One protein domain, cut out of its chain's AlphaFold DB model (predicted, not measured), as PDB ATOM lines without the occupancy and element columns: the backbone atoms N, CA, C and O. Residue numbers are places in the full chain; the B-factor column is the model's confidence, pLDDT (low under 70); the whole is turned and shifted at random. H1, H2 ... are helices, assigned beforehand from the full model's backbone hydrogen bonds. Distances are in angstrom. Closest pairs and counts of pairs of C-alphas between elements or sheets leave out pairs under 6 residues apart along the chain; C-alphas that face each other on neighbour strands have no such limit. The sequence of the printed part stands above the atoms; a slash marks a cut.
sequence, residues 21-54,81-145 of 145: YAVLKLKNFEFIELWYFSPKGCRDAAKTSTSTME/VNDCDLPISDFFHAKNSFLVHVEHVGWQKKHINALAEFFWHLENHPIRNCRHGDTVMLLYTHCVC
ATOM      1  N   TYR A  21     -19.385 -25.906 -43.809       92.19
ATOM      2  CA  TYR A  21     -19.507 -27.310 -44.197       92.19
ATOM      3  C   TYR A  21     -18.189 -28.077 -44.000       92.19
ATOM      4  O   TYR A  21     -18.171 -29.099 -43.315       92.19
ATOM      5  N   ALA A  22     -17.075 -27.558 -44.527       94.88
ATOM      6  CA  ALA A  22     -15.768 -28.202 -44.404       94.88
ATOM      7  C   ALA A  22     -15.270 -28.223 -42.949       94.88
ATOM      8  O   ALA A  22     -14.773 -29.244 -42.479       94.88
ATOM      9  N   VAL A  23     -15.467 -27.133 -42.198       94.38
ATOM     10  CA  VAL A  23     -15.111 -27.083 -40.768       94.38
ATOM     11  C   VAL A  23     -15.911 -28.106 -39.955       94.38
ATOM     12  O   VAL A  23     -15.356 -28.751 -39.066       94.38
ATOM     13  N   LEU A  24     -17.204 -28.283 -40.246       93.06
ATOM     14  CA  LEU A  24     -18.034 -29.277 -39.564       93.06
ATOM     15  C   LEU A  24     -17.569 -30.706 -39.872       93.06
ATOM     16  O   LEU A  24     -17.458 -31.515 -38.955       93.06
ATOM     17  N   LYS A  25     -17.231 -30.994 -41.133       94.44
ATOM     18  CA  LYS A  25     -16.647 -32.279 -41.540       94.44
ATOM     19  C   LYS A  25     -15.365 -32.594 -40.764       94.44
ATOM     20  O   LYS A  25     -15.255 -33.681 -40.202       94.44
ATOM     21  N   LEU A  26     -14.459 -31.618 -40.626       94.94
ATOM     22  CA  LEU A  26     -13.248 -31.780 -39.812       94.94
ATOM     23  C   LEU A  26     -13.556 -32.080 -38.341       94.94
ATOM     24  O   LEU A  26     -12.920 -32.948 -37.747       94.94
ATOM     25  N   LYS A  27     -14.529 -31.385 -37.741       94.38
ATOM     26  CA  LYS A  27     -14.937 -31.631 -36.346       94.38
ATOM     27  C   LYS A  27     -15.484 -33.044 -36.134       94.38
ATOM     28  O   LYS A  27     -15.304 -33.606 -35.058       94.38
ATOM     29  N   ASN A  28     -16.109 -33.613 -37.159       92.62
ATOM     30  CA  ASN A  28     -16.679 -34.956 -37.127       92.62
ATOM     31  C   ASN A  28     -15.694 -36.055 -37.557       92.62
ATOM     32  O   ASN A  28     -16.090 -37.215 -37.613       92.62
ATOM     33  N   PHE A  29     -14.435 -35.716 -37.865       91.44
ATOM     34  CA  PHE A  29     -13.457 -36.649 -38.446       91.44
ATOM     35  C   PHE A  29     -13.948 -37.301 -39.750       91.44
ATOM     36  O   PHE A  29     -13.593 -38.435 -40.069       91.44
ATOM     37  N   GLU A  30     -14.779 -36.586 -40.506       92.69
ATOM     38  CA  GLU A  30     -15.284 -37.038 -41.797       92.69
ATOM     39  C   GLU A  30     -14.326 -36.634 -42.921       92.69
ATOM     40  O   GLU A  30     -13.693 -35.575 -42.872       92.69
ATOM     41  N   PHE A  31     -14.265 -37.462 -43.967       91.38
ATOM     42  CA  PHE A  31     -13.546 -37.126 -45.191       91.38
ATOM     43  C   PHE A  31     -14.107 -35.843 -45.825       91.38
ATOM     44  O   PHE A  31     -15.323 -35.606 -45.830       91.38
ATOM     45  N   ILE A  32     -13.202 -35.024 -46.359       94.38
ATOM     46  CA  ILE A  32     -13.504 -33.772 -47.045       94.38
ATOM     47  C   ILE A  32     -12.422 -33.487 -48.086       94.38
ATOM     48  O   ILE A  32     -11.236 -33.638 -47.799       94.38
ATOM     49  N   GLU A  33     -12.824 -33.049 -49.277       94.88
ATOM     50  CA  GLU A  33     -11.889 -32.724 -50.351       94.88
ATOM     51  C   GLU A  33     -10.991 -31.540 -49.959       94.88
ATOM     52  O   GLU A  33     -11.454 -30.513 -49.443       94.88
ATOM     53  N   LEU A  34      -9.699 -31.628 -50.284       95.00
ATOM     54  CA  LEU A  34      -8.730 -30.563 -50.033       95.00
ATOM     55  C   LEU A  34      -9.101 -29.272 -50.764       95.00
ATOM     56  O   LEU A  34      -8.749 -28.185 -50.303       95.00
ATOM     57  N   TRP A  35      -9.878 -29.344 -51.851       95.69
ATOM     58  CA  TRP A  35     -10.352 -28.167 -52.585       95.69
ATOM     59  C   TRP A  35     -10.950 -27.087 -51.669       95.69
ATOM     60  O   TRP A  35     -10.698 -25.900 -51.901       95.69
ATOM     61  N   TYR A  36     -11.658 -27.465 -50.597       95.62
ATOM     62  CA  TYR A  36     -12.247 -26.520 -49.637       95.62
ATOM     63  C   TYR A  36     -11.226 -25.620 -48.939       95.62
ATOM     64  O   TYR A  36     -11.561 -24.500 -48.560       95.62
ATOM     65  N   PHE A  37      -9.990 -26.095 -48.801       95.38
ATOM     66  CA  PHE A  37      -8.881 -25.397 -48.153       95.38
ATOM     67  C   PHE A  37      -7.974 -24.683 -49.161       95.38
ATOM     68  O   PHE A  37      -7.046 -23.970 -48.774       95.38
ATOM     69  N   SER A  38      -8.238 -24.849 -50.461       94.00
ATOM     70  CA  SER A  38      -7.556 -24.110 -51.520       94.00
ATOM     71  C   SER A  38      -8.001 -22.639 -51.550       94.00
ATOM     72  O   SER A  38      -9.129 -22.315 -51.163       94.00
ATOM     73  N   PRO A  39      -7.200 -21.724 -52.131       91.38
ATOM     74  CA  PRO A  39      -7.624 -20.340 -52.330       91.38
ATOM     75  C   PRO A  39      -8.939 -20.206 -53.117       91.38
ATOM     76  O   PRO A  39      -9.682 -19.245 -52.922       91.38
ATOM     77  N   LYS A  40      -9.231 -21.142 -54.032       92.81
ATOM     78  CA  LYS A  40     -10.489 -21.164 -54.794       92.81
ATOM     79  C   LYS A  40     -11.669 -21.539 -53.894       92.81
ATOM     80  O   LYS A  40     -12.666 -20.820 -53.921       92.81
ATOM     81  N   GLY A  41     -11.519 -22.583 -53.080       93.62
ATOM     82  CA  GLY A  41     -12.534 -23.030 -52.123       93.62
ATOM     83  C   GLY A  41     -12.863 -21.969 -51.076       93.62
ATOM     84  O   GLY A  41     -14.031 -21.641 -50.879       93.62
ATOM     85  N   CYS A  42     -11.853 -21.325 -50.485       93.00
ATOM     86  CA  CYS A  42     -12.083 -20.260 -49.501       93.00
ATOM     87  C   CYS A  42     -12.770 -19.027 -50.122       93.00
ATOM     88  O   CYS A  42     -13.636 -18.411 -49.504       93.00
ATOM     89  N   ARG A  43     -12.447 -18.670 -51.375       91.94
ATOM     90  CA  ARG A  43     -13.170 -17.598 -52.089       91.94
ATOM     91  C   ARG A  43     -14.619 -17.973 -52.392       91.94
ATOM     92  O   ARG A  43     -15.482 -17.102 -52.343       91.94
ATOM     93  N   ASP A  44     -14.888 -19.230 -52.729       91.75
ATOM     94  CA  ASP A  44     -16.250 -19.732 -52.939       91.75
ATOM     95  C   ASP A  44     -17.076 -19.679 -51.641       91.75
ATOM     96  O   ASP A  44     -18.210 -19.192 -51.634       91.75
ATOM     97  N   ALA A  45     -16.458 -20.055 -50.519       90.19
ATOM     98  CA  ALA A  45     -17.052 -19.937 -49.191       90.19
ATOM     99  C   ALA A  45     -17.403 -18.480 -48.844       90.19
ATOM    100  O   ALA A  45     -18.533 -18.203 -48.443       90.19
ATOM    101  N   ALA A  46     -16.477 -17.542 -49.076       88.06
ATOM    102  CA  ALA A  46     -16.693 -16.116 -48.817       88.06
ATOM    103  C   ALA A  46     -17.806 -15.493 -49.688       88.06
ATOM    104  O   ALA A  46     -18.532 -14.596 -49.255       88.06
ATOM    105  N   LYS A  47     -17.979 -15.972 -50.927       84.81
ATOM    106  CA  LYS A  47     -19.103 -15.551 -51.782       84.81
ATOM    107  C   LYS A  47     -20.436 -16.053 -51.239       84.81
ATOM    108  O   LYS A  47     -21.414 -15.319 -51.235       84.81
ATOM    109  N   THR A  48     -20.462 -17.292 -50.761       74.88
ATOM    110  CA  THR A  48     -21.687 -17.910 -50.243       74.88
ATOM    111  C   THR A  48     -22.121 -17.299 -48.906       74.88
ATOM    112  O   THR A  48     -23.319 -17.196 -48.650       74.88
ATOM    113  N   SER A  49     -21.179 -16.846 -48.069       69.44
ATOM    114  CA  SER A  49     -21.497 -16.177 -46.799       69.44
ATOM    115  C   SER A  49     -22.074 -14.770 -46.992       69.44
ATOM    116  O   SER A  49     -22.976 -14.372 -46.263       69.44
ATOM    117  N   THR A  50     -21.619 -14.036 -48.009       64.19
ATOM    118  CA  THR A  50     -22.107 -12.677 -48.315       64.19
ATOM    119  C   THR A  50     -23.467 -12.650 -49.024       64.19
ATOM    120  O   THR A  50     -24.157 -11.634 -48.974       64.19
ATOM    121  N   SER A  51     -23.890 -13.752 -49.653       58.34
ATOM    122  CA  SER A  51     -25.088 -13.817 -50.501       58.34
ATOM    123  C   SER A  51     -26.282 -14.569 -49.879       58.34
ATOM    124  O   SER A  51     -26.833 -15.462 -50.515       58.34
ATOM    125  N   THR A  52     -26.760 -14.196 -48.682       50.69
ATOM    126  CA  THR A  52     -28.150 -14.528 -48.247       50.69
ATOM    127  C   THR A  52     -28.394 -15.891 -47.545       50.69
ATOM    128  O   THR A  52     -29.476 -16.445 -47.698       50.69
ATOM    129  N   MET A  53     -27.482 -16.475 -46.746       53.47
ATOM    130  CA  MET A  53     -27.764 -17.798 -46.114       53.47
ATOM    131  C   MET A  53     -27.418 -17.988 -44.625       53.47
ATOM    132  O   MET A  53     -27.674 -19.078 -44.114       53.47
ATOM    133  N   GLU A  54     -26.889 -16.993 -43.905       55.91
ATOM    134  CA  GLU A  54     -26.506 -17.203 -42.492       55.91
ATOM    135  C   GLU A  54     -27.716 -17.433 -41.562       55.91
ATOM    136  O   GLU A  54     -27.655 -18.296 -40.690       55.91
ATOM    137  N   VAL A  81     -14.052 -29.819 -56.287       92.06
ATOM    138  CA  VAL A  81     -13.232 -30.626 -57.190       92.06
ATOM    139  C   VAL A  81     -12.632 -31.759 -56.372       92.06
ATOM    140  O   VAL A  81     -12.207 -31.528 -55.239       92.06
ATOM    141  N   ASN A  82     -12.611 -32.965 -56.939       91.00
ATOM    142  CA  ASN A  82     -11.956 -34.110 -56.321       91.00
ATOM    143  C   ASN A  82     -10.448 -33.844 -56.185       91.00
ATOM    144  O   ASN A  82      -9.848 -33.186 -57.037       91.00
ATOM    145  N   ASP A  83      -9.823 -34.384 -55.143       89.50
ATOM    146  CA  ASP A  83      -8.387 -34.245 -54.907       89.50
ATOM    147  C   ASP A  83      -7.535 -34.694 -56.104       89.50
ATOM    148  O   ASP A  83      -6.505 -34.073 -56.368       89.50
ATOM    149  N   CYS A  84      -7.964 -35.704 -56.875       88.62
ATOM    150  CA  CYS A  84      -7.221 -36.162 -58.054       88.62
ATOM    151  C   CYS A  84      -7.306 -35.222 -59.266       88.62
ATOM    152  O   CYS A  84      -6.419 -35.243 -60.122       88.62
ATOM    153  N   ASP A  85      -8.335 -34.376 -59.311       90.25
ATOM    154  CA  ASP A  85      -8.579 -33.402 -60.377       90.25
ATOM    155  C   ASP A  85      -8.034 -32.005 -60.020       90.25
ATOM    156  O   ASP A  85      -8.079 -31.073 -60.833       90.25
ATOM    157  N   LEU A  86      -7.502 -31.829 -58.803       90.12
ATOM    158  CA  LEU A  86      -6.865 -30.585 -58.389       90.12
ATOM    159  C   LEU A  86      -5.537 -30.372 -59.131       90.12
ATOM    160  O   LEU A  86      -4.699 -31.273 -59.198       90.12
ATOM    161  N   PRO A  87      -5.258 -29.143 -59.610       91.25
ATOM    162  CA  PRO A  87      -3.910 -28.786 -60.021       91.25
ATOM    163  C   PRO A  87      -2.927 -29.048 -58.878       91.25
ATOM    164  O   PRO A  87      -3.170 -28.631 -57.749       91.25
ATOM    165  N   ILE A  88      -1.784 -29.665 -59.174       88.88
ATOM    166  CA  ILE A  88      -0.801 -30.070 -58.156       88.88
ATOM    167  C   ILE A  88      -0.371 -28.925 -57.218       88.88
ATOM    168  O   ILE A  88      -0.218 -29.106 -56.014       88.88
ATOM    169  N   SER A  89      -0.233 -27.712 -57.758       89.94
ATOM    170  CA  SER A  89       0.072 -26.514 -56.967       89.94
ATOM    171  C   SER A  89      -1.062 -26.153 -56.001       89.94
ATOM    172  O   SER A  89      -0.808 -25.796 -54.851       89.94
ATOM    173  N   ASP A  90      -2.318 -26.276 -56.441       91.38
ATOM    174  CA  ASP A  90      -3.487 -26.034 -55.592       91.38
ATOM    175  C   ASP A  90      -3.599 -27.121 -54.511       91.38
ATOM    176  O   ASP A  90      -3.916 -26.788 -53.373       91.38
ATOM    177  N   PHE A  91      -3.270 -28.380 -54.828       92.00
ATOM    178  CA  PHE A  91      -3.234 -29.490 -53.869       92.00
ATOM    179  C   PHE A  91      -2.272 -29.206 -52.706       92.00
ATOM    180  O   PHE A  91      -2.672 -29.279 -51.545       92.00
ATOM    181  N   PHE A  92      -1.024 -28.805 -52.980       90.50
ATOM    182  CA  PHE A  92      -0.055 -28.530 -51.908       90.50
ATOM    183  C   PHE A  92      -0.403 -27.289 -51.077       90.50
ATOM    184  O   PHE A  92      -0.240 -27.303 -49.854       90.50
ATOM    185  N   HIS A  93      -0.933 -26.232 -51.702       91.00
ATOM    186  CA  HIS A  93      -1.440 -25.074 -50.958       91.00
ATOM    187  C   HIS A  93      -2.621 -25.455 -50.062       91.00
ATOM    188  O   HIS A  93      -2.642 -25.102 -48.880       91.00
ATOM    189  N   ALA A  94      -3.581 -26.198 -50.613       94.25
ATOM    190  CA  ALA A  94      -4.749 -26.673 -49.894       94.25
ATOM    191  C   ALA A  94      -4.368 -27.570 -48.718       94.25
ATOM    192  O   ALA A  94      -4.875 -27.378 -47.622       94.25
ATOM    193  N   LYS A  95      -3.414 -28.484 -48.915       93.19
ATOM    194  CA  LYS A  95      -2.866 -29.349 -47.870       93.19
ATOM    195  C   LYS A  95      -2.308 -28.556 -46.684       93.19
ATOM    196  O   LYS A  95      -2.624 -28.862 -45.537       93.19
ATOM    197  N   ASN A  96      -1.485 -27.537 -46.936       93.25
ATOM    198  CA  ASN A  96      -0.931 -26.713 -45.855       93.25
ATOM    199  C   ASN A  96      -2.048 -26.009 -45.070       93.25
ATOM    200  O   ASN A  96      -2.050 -26.032 -43.842       93.25
ATOM    201  N   SER A  97      -3.028 -25.445 -45.779       94.12
ATOM    202  CA  SER A  97      -4.208 -24.830 -45.164       94.12
ATOM    203  C   SER A  97      -5.039 -25.849 -44.373       94.12
ATOM    204  O   SER A  97      -5.448 -25.572 -43.249       94.12
ATOM    205  N   PHE A  98      -5.237 -27.054 -44.905       95.31
ATOM    206  CA  PHE A  98      -5.942 -28.147 -44.242       95.31
ATOM    207  C   PHE A  98      -5.290 -28.515 -42.906       95.31
ATOM    208  O   PHE A  98      -5.985 -28.546 -41.895       95.31
ATOM    209  N   LEU A  99      -3.967 -28.712 -42.863       95.38
ATOM    210  CA  LEU A  99      -3.257 -29.062 -41.623       95.38
ATOM    211  C   LEU A  99      -3.419 -27.989 -40.534       95.38
ATOM    212  O   LEU A  99      -3.654 -28.332 -39.377       95.38
ATOM    213  N   VAL A 100      -3.377 -26.707 -40.909       94.19
ATOM    214  CA  VAL A 100      -3.636 -25.584 -39.989       94.19
ATOM    215  C   VAL A 100      -5.064 -25.640 -39.437       94.19
ATOM    216  O   VAL A 100      -5.284 -25.478 -38.238       94.19
ATOM    217  N   HIS A 101      -6.056 -25.919 -40.285       95.00
ATOM    218  CA  HIS A 101      -7.448 -26.013 -39.842       95.00
ATOM    219  C   HIS A 101      -7.711 -27.238 -38.968       95.00
ATOM    220  O   HIS A 101      -8.471 -27.139 -38.008       95.00
ATOM    221  N   VAL A 102      -7.070 -28.368 -39.266       94.88
ATOM    222  CA  VAL A 102      -7.105 -29.584 -38.446       94.88
ATOM    223  C   VAL A 102      -6.566 -29.307 -37.036       94.88
ATOM    224  O   VAL A 102      -7.163 -29.737 -36.047       94.88
ATOM    225  N   GLU A 103      -5.477 -28.544 -36.926       94.56
ATOM    226  CA  GLU A 103      -4.952 -28.090 -35.636       94.56
ATOM    227  C   GLU A 103      -5.939 -27.161 -34.917       94.56
ATOM    228  O   GLU A 103      -6.262 -27.389 -33.751       94.56
ATOM    229  N   HIS A 104      -6.505 -26.177 -35.621       92.50
ATOM    230  CA  HIS A 104      -7.478 -25.239 -35.053       92.50
ATOM    231  C   HIS A 104      -8.768 -25.896 -34.548       92.50
ATOM    232  O   HIS A 104      -9.355 -25.418 -33.577       92.50
ATOM    233  N   VAL A 105      -9.232 -26.984 -35.173       94.25
ATOM    234  CA  VAL A 105     -10.395 -27.737 -34.669       94.25
ATOM    235  C   VAL A 105     -10.042 -28.682 -33.513       94.25
ATOM    236  O   VAL A 105     -10.928 -29.358 -32.993       94.25
ATOM    237  N   GLY A 106      -8.778 -28.716 -33.081       94.75
ATOM    238  CA  GLY A 106      -8.341 -29.407 -31.871       94.75
ATOM    239  C   GLY A 106      -8.048 -30.894 -32.054       94.75
ATOM    240  O   GLY A 106      -8.181 -31.663 -31.098       94.75
ATOM    241  N   TRP A 107      -7.667 -31.339 -33.257       96.31
ATOM    242  CA  TRP A 107      -7.239 -32.728 -33.441       96.31
ATOM    243  C   TRP A 107      -5.999 -33.041 -32.594       96.31
ATOM    244  O   TRP A 107      -5.132 -32.199 -32.366       96.31
ATOM    245  N   GLN A 108      -5.886 -34.288 -32.124       96.31
ATOM    246  CA  GLN A 108      -4.725 -34.685 -31.324       96.31
ATOM    247  C   GLN A 108      -3.450 -34.617 -32.168       96.31
ATOM    248  O   GLN A 108      -3.425 -35.091 -33.306       96.31
ATOM    249  N   LYS A 109      -2.352 -34.148 -31.564       95.81
ATOM    250  CA  LYS A 109      -1.047 -33.994 -32.227       95.81
ATOM    251  C   LYS A 109      -0.568 -35.254 -32.956       95.81
ATOM    252  O   LYS A 109       0.028 -35.154 -34.017       95.81
ATOM    253  N   LYS A 110      -0.879 -36.447 -32.436       96.25
ATOM    254  CA  LYS A 110      -0.551 -37.723 -33.096       96.25
ATOM    255  C   LYS A 110      -1.218 -37.880 -34.473       96.25
ATOM    256  O   LYS A 110      -0.593 -38.404 -35.383       96.25
ATOM    257  N   HIS A 111      -2.460 -37.411 -34.630       94.44
ATOM    258  CA  HIS A 111      -3.188 -37.459 -35.901       94.44
ATOM    259  C   HIS A 111      -2.642 -36.418 -36.877       94.44
ATOM    260  O   HIS A 111      -2.427 -36.730 -38.043       94.44
ATOM    261  N   ILE A 112      -2.347 -35.214 -36.380       95.56
ATOM    262  CA  ILE A 112      -1.733 -34.139 -37.172       95.56
ATOM    263  C   ILE A 112      -0.361 -34.576 -37.692       95.56
ATOM    264  O   ILE A 112      -0.092 -34.453 -38.883       95.56
ATOM    265  N   ASN A 113       0.481 -35.146 -36.826       96.62
ATOM    266  CA  ASN A 113       1.802 -35.646 -37.202       96.62
ATOM    267  C   ASN A 113       1.708 -36.754 -38.256       96.62
ATOM    268  O   ASN A 113       2.423 -36.693 -39.249       96.62
ATOM    269  N   ALA A 114       0.799 -37.720 -38.084       95.81
ATOM    270  CA  ALA A 114       0.604 -38.788 -39.062       95.81
ATOM    271  C   ALA A 114       0.181 -38.245 -40.440       95.81
ATOM    272  O   ALA A 114       0.701 -38.686 -41.463       95.81
ATOM    273  N   LEU A 115      -0.719 -37.253 -40.478       94.50
ATOM    274  CA  LEU A 115      -1.106 -36.578 -41.721       94.50
ATOM    275  C   LEU A 115       0.069 -35.811 -42.341       94.50
ATOM    276  O   LEU A 115       0.306 -35.910 -43.543       94.50
ATOM    277  N   ALA A 116       0.822 -35.061 -41.534       95.69
ATOM    278  CA  ALA A 116       1.984 -34.314 -41.999       95.69
ATOM    279  C   ALA A 116       3.064 -35.240 -42.584       95.69
ATOM    280  O   ALA A 116       3.595 -34.952 -43.655       95.69
ATOM    281  N   GLU A 117       3.343 -36.370 -41.929       95.94
ATOM    282  CA  GLU A 117       4.265 -37.403 -42.417       95.94
ATOM    283  C   GLU A 117       3.771 -38.030 -43.724       95.94
ATOM    284  O   GLU A 117       4.542 -38.145 -44.678       95.94
ATOM    285  N   PHE A 118       2.484 -38.381 -43.809       92.88
ATOM    286  CA  PHE A 118       1.882 -38.897 -45.038       92.88
ATOM    287  C   PHE A 118       2.094 -37.937 -46.216       92.88
ATOM    288  O   PHE A 118       2.619 -38.333 -47.260       92.88
ATOM    289  N   PHE A 119       1.750 -36.661 -46.040       93.19
ATOM    290  CA  PHE A 119       1.925 -35.675 -47.100       93.19
ATOM    291  C   PHE A 119       3.391 -35.397 -47.423       93.19
ATOM    292  O   PHE A 119       3.729 -35.207 -48.588       93.19
ATOM    293  N   TRP A 120       4.272 -35.407 -46.422       94.19
ATOM    294  CA  TRP A 120       5.708 -35.273 -46.637       94.19
ATOM    295  C   TRP A 120       6.247 -36.402 -47.518       94.19
ATOM    296  O   TRP A 120       6.988 -36.150 -48.470       94.19
ATOM    297  N   HIS A 121       5.853 -37.648 -47.245       92.62
ATOM    298  CA  HIS A 121       6.235 -38.789 -48.070       92.62
ATOM    299  C   HIS A 121       5.696 -38.680 -49.490       92.62
ATOM    300  O   HIS A 121       6.418 -39.001 -50.432       92.62
ATOM    301  N   LEU A 122       4.469 -38.191 -49.649       89.44
ATOM    302  CA  LEU A 122       3.862 -37.966 -50.951       89.44
ATOM    303  C   LEU A 122       4.629 -36.907 -51.766       89.44
ATOM    304  O   LEU A 122       4.999 -37.144 -52.916       89.44
ATOM    305  N   GLU A 123       4.936 -35.769 -51.142       90.25
ATOM    306  CA  GLU A 123       5.672 -34.644 -51.733       90.25
ATOM    307  C   GLU A 123       7.094 -35.001 -52.157       90.25
ATOM    308  O   GLU A 123       7.595 -34.450 -53.139       90.25
ATOM    309  N   ASN A 124       7.730 -35.913 -51.426       90.75
ATOM    310  CA  ASN A 124       9.118 -36.317 -51.635       90.75
ATOM    311  C   ASN A 124       9.242 -37.691 -52.309       90.75
ATOM    312  O   ASN A 124      10.345 -38.232 -52.414       90.75
ATOM    313  N   HIS A 125       8.133 -38.276 -52.769       91.38
ATOM    314  CA  HIS A 125       8.169 -39.598 -53.374       91.38
ATOM    315  C   HIS A 125       8.953 -39.566 -54.702       91.38
ATOM    316  O   HIS A 125       8.662 -38.724 -55.560       91.38
ATOM    317  N   PRO A 126       9.881 -40.514 -54.960       91.88
ATOM    318  CA  PRO A 126      10.686 -40.536 -56.187       91.88
ATOM    319  C   PRO A 126       9.868 -40.525 -57.484       91.88
ATOM    320  O   PRO A 126      10.342 -40.035 -58.507       91.88
ATOM    321  N   ILE A 127       8.626 -41.023 -57.436       90.00
ATOM    322  CA  ILE A 127       7.704 -41.037 -58.582       90.00
ATOM    323  C   ILE A 127       7.427 -39.645 -59.145       90.00
ATOM    324  O   ILE A 127       7.133 -39.535 -60.329       90.00
ATOM    325  N   ARG A 128       7.564 -38.583 -58.342       86.50
ATOM    326  CA  ARG A 128       7.371 -37.204 -58.801       86.50
ATOM    327  C   ARG A 128       8.394 -36.774 -59.849       86.50
ATOM    328  O   ARG A 128       8.089 -35.936 -60.685       86.50
ATOM    329  N   ASN A 129       9.570 -37.402 -59.857       89.19
ATOM    330  CA  ASN A 129      10.602 -37.160 -60.865       89.19
ATOM    331  C   ASN A 129      10.339 -37.914 -62.179       89.19
ATOM    332  O   ASN A 129      11.046 -37.708 -63.165       89.19
ATOM    333  N   CYS A 130       9.339 -38.799 -62.215       91.25
ATOM    334  CA  CYS A 130       8.948 -39.503 -63.426       91.25
ATOM    335  C   CYS A 130       8.047 -38.630 -64.307       91.25
ATOM    336  O   CYS A 130       7.327 -37.742 -63.846       91.25
ATOM    337  N   ARG A 131       8.013 -38.943 -65.604       88.38
ATOM    338  CA  ARG A 131       7.025 -38.368 -66.524       88.38
ATOM    339  C   ARG A 131       5.614 -38.700 -66.013       88.38
ATOM    340  O   ARG A 131       5.312 -39.870 -65.808       88.38
ATOM    341  N   HIS A 132       4.767 -37.683 -65.831       88.19
ATOM    342  CA  HIS A 132       3.429 -37.786 -65.215       88.19
ATOM    343  C   HIS A 132       3.415 -38.131 -63.712       88.19
ATOM    344  O   HIS A 132       2.376 -38.526 -63.188       88.19
ATOM    345  N   GLY A 133       4.538 -37.953 -63.008       87.81
ATOM    346  CA  GLY A 133       4.676 -38.267 -61.585       87.81
ATOM    347  C   GLY A 133       3.614 -37.630 -60.690       87.81
ATOM    348  O   GLY A 133       3.011 -38.323 -59.874       87.81
ATOM    349  N   ASP A 134       3.325 -36.343 -60.897       87.69
ATOM    350  CA  ASP A 134       2.290 -35.629 -60.141       87.69
ATOM    351  C   ASP A 134       0.885 -36.220 -60.375       87.69
ATOM    352  O   ASP A 134       0.117 -36.368 -59.431       87.69
ATOM    353  N   THR A 135       0.551 -36.637 -61.603       86.62
ATOM    354  CA  THR A 135      -0.739 -37.288 -61.903       86.62
ATOM    355  C   THR A 135      -0.864 -38.633 -61.194       86.62
ATOM    356  O   THR A 135      -1.900 -38.930 -60.608       86.62
ATOM    357  N   VAL A 136       0.194 -39.450 -61.215       84.88
ATOM    358  CA  VAL A 136       0.186 -40.752 -60.529       84.88
ATOM    359  C   VAL A 136       0.061 -40.568 -59.018       84.88
ATOM    360  O   VAL A 136      -0.667 -41.307 -58.363       84.88
ATOM    361  N   MET A 137       0.738 -39.561 -58.473       87.88
ATOM    362  CA  MET A 137       0.668 -39.206 -57.062       87.88
ATOM    363  C   MET A 137      -0.757 -38.797 -56.646       87.88
ATOM    364  O   MET A 137      -1.264 -39.309 -55.650       87.88
ATOM    365  N   LEU A 138      -1.424 -37.944 -57.429       85.44
ATOM    366  CA  LEU A 138      -2.805 -37.512 -57.178       85.44
ATOM    367  C   LEU A 138      -3.830 -38.658 -57.297       85.44
ATOM    368  O   LEU A 138      -4.782 -38.742 -56.520       85.44
ATOM    369  N   LEU A 139      -3.620 -39.585 -58.235       83.25
ATOM    370  CA  LEU A 139      -4.439 -40.796 -58.339       83.25
ATOM    371  C   LEU A 139      -4.248 -41.717 -57.131       83.25
ATOM    372  O   LEU A 139      -5.218 -42.271 -56.622       83.25
ATOM    373  N   TYR A 140      -3.011 -41.859 -56.651       80.06
ATOM    374  CA  TYR A 140      -2.719 -42.655 -55.463       80.06
ATOM    375  C   TYR A 140      -3.425 -42.095 -54.224       80.06
ATOM    376  O   TYR A 140      -4.062 -42.857 -53.500       80.06
ATOM    377  N   THR A 141      -3.385 -40.776 -54.006       73.38
ATOM    378  CA  THR A 141      -4.079 -40.156 -52.867       73.38
ATOM    379  C   THR A 141      -5.581 -40.380 -52.898       73.38
ATOM    380  O   THR A 141      -6.161 -40.633 -51.853       73.38
ATOM    381  N   HIS A 142      -6.199 -40.378 -54.079       74.62
ATOM    382  CA  HIS A 142      -7.628 -40.657 -54.226       74.62
ATOM    383  C   HIS A 142      -8.010 -42.119 -53.936       74.62
ATOM    384  O   HIS A 142      -9.159 -42.413 -53.633       74.62
ATOM    385  N   CYS A 143      -7.076 -43.065 -54.062       68.50
ATOM    386  CA  CYS A 143      -7.340 -44.466 -53.728       68.50
ATOM    387  C   CYS A 143      -7.107 -44.796 -52.247       68.50
ATOM    388  O   CYS A 143      -7.536 -45.858 -51.798       68.50
ATOM    389  N   VAL A 144      -6.378 -43.946 -51.522       60.56
ATOM    390  CA  VAL A 144      -5.944 -44.199 -50.139       60.56
ATOM    391  C   VAL A 144      -6.715 -43.354 -49.122       60.56
ATOM    392  O   VAL A 144      -6.888 -43.808 -47.990       60.56
ATOM    393  N   CYS A 145      -7.172 -42.166 -49.517       56.94
ATOM    394  CA  CYS A 145      -8.000 -41.264 -48.719       56.94
ATOM    395  C   CYS A 145      -9.471 -41.369 -49.135       56.94
ATOM    396  O   CYS A 145     -10.325 -41.280 -48.224       56.94
TER     397      CYS A 145
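AT A GLANCE: This is residues 21 to 54 and 81 to 145 of the 145 residues of an uncharacterized protein of Paxillus rubicundulus Ve08.2h10 (UniProt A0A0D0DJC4). Two long helices, H4 and H5, lie side by side as a hairpin; short H2 packs on H4, and H3 leads away from H4 at a steep angle, with residues 46 to 54 sticking out. Past the far end of H5, the short H6 turns the chain into H7, which folds back near the hairpin, while H1 sits near H2 and H4. The printed part has 99 residues with seven named helices, H1 to H7 in order, and no named strand: all helix. It is compact, with a radius of gyration of the C-alphas of 14.4 A, yet elongated, spanning 47 by 29 by 19 A.

IN THESE COORDINATES: Find C-alpha 88 at (-0.801, -30.070, -58.156); from there H4, residues 88 to 104, runs 24.5 A. H5, residues 109 to 123, runs 20.6 A. Before them come H1, residues 21 to 27, starting at (-19.507, -27.310, -44.197), H2, residues 34 to 37, and H3, residues 39 to 50, 16.9 A long. After them come H6, residues 126 to 129, and H7, residues 133 to 144, 16.7 A long, ending at (-5.944, -44.199, -50.139).

HOW THE PARTS SIT: Start at the hub, H4. It touches H5 in a hairpin, opposite ways at a shallow tilt of 8 degrees; the closest C-alphas, Leu 99 and Ile 112, are 6.9 A apart. H2 touches H4, closest at C-alphas Phe 37 and Ala 94, 4.7 A. H1 and H3 are apart. Every O i to N i+4 pair is within hydrogen-bond range in H1, H3, H4, H5 and H7; H2 and H6 are too short for one.

THE WHOLE: Residues 55 to 80 are not printed; C-alphas 54 and 81 are 23.9 A apart across this cut. Confidence is low, under 70, at residues 49 to 54 and 143 to 145.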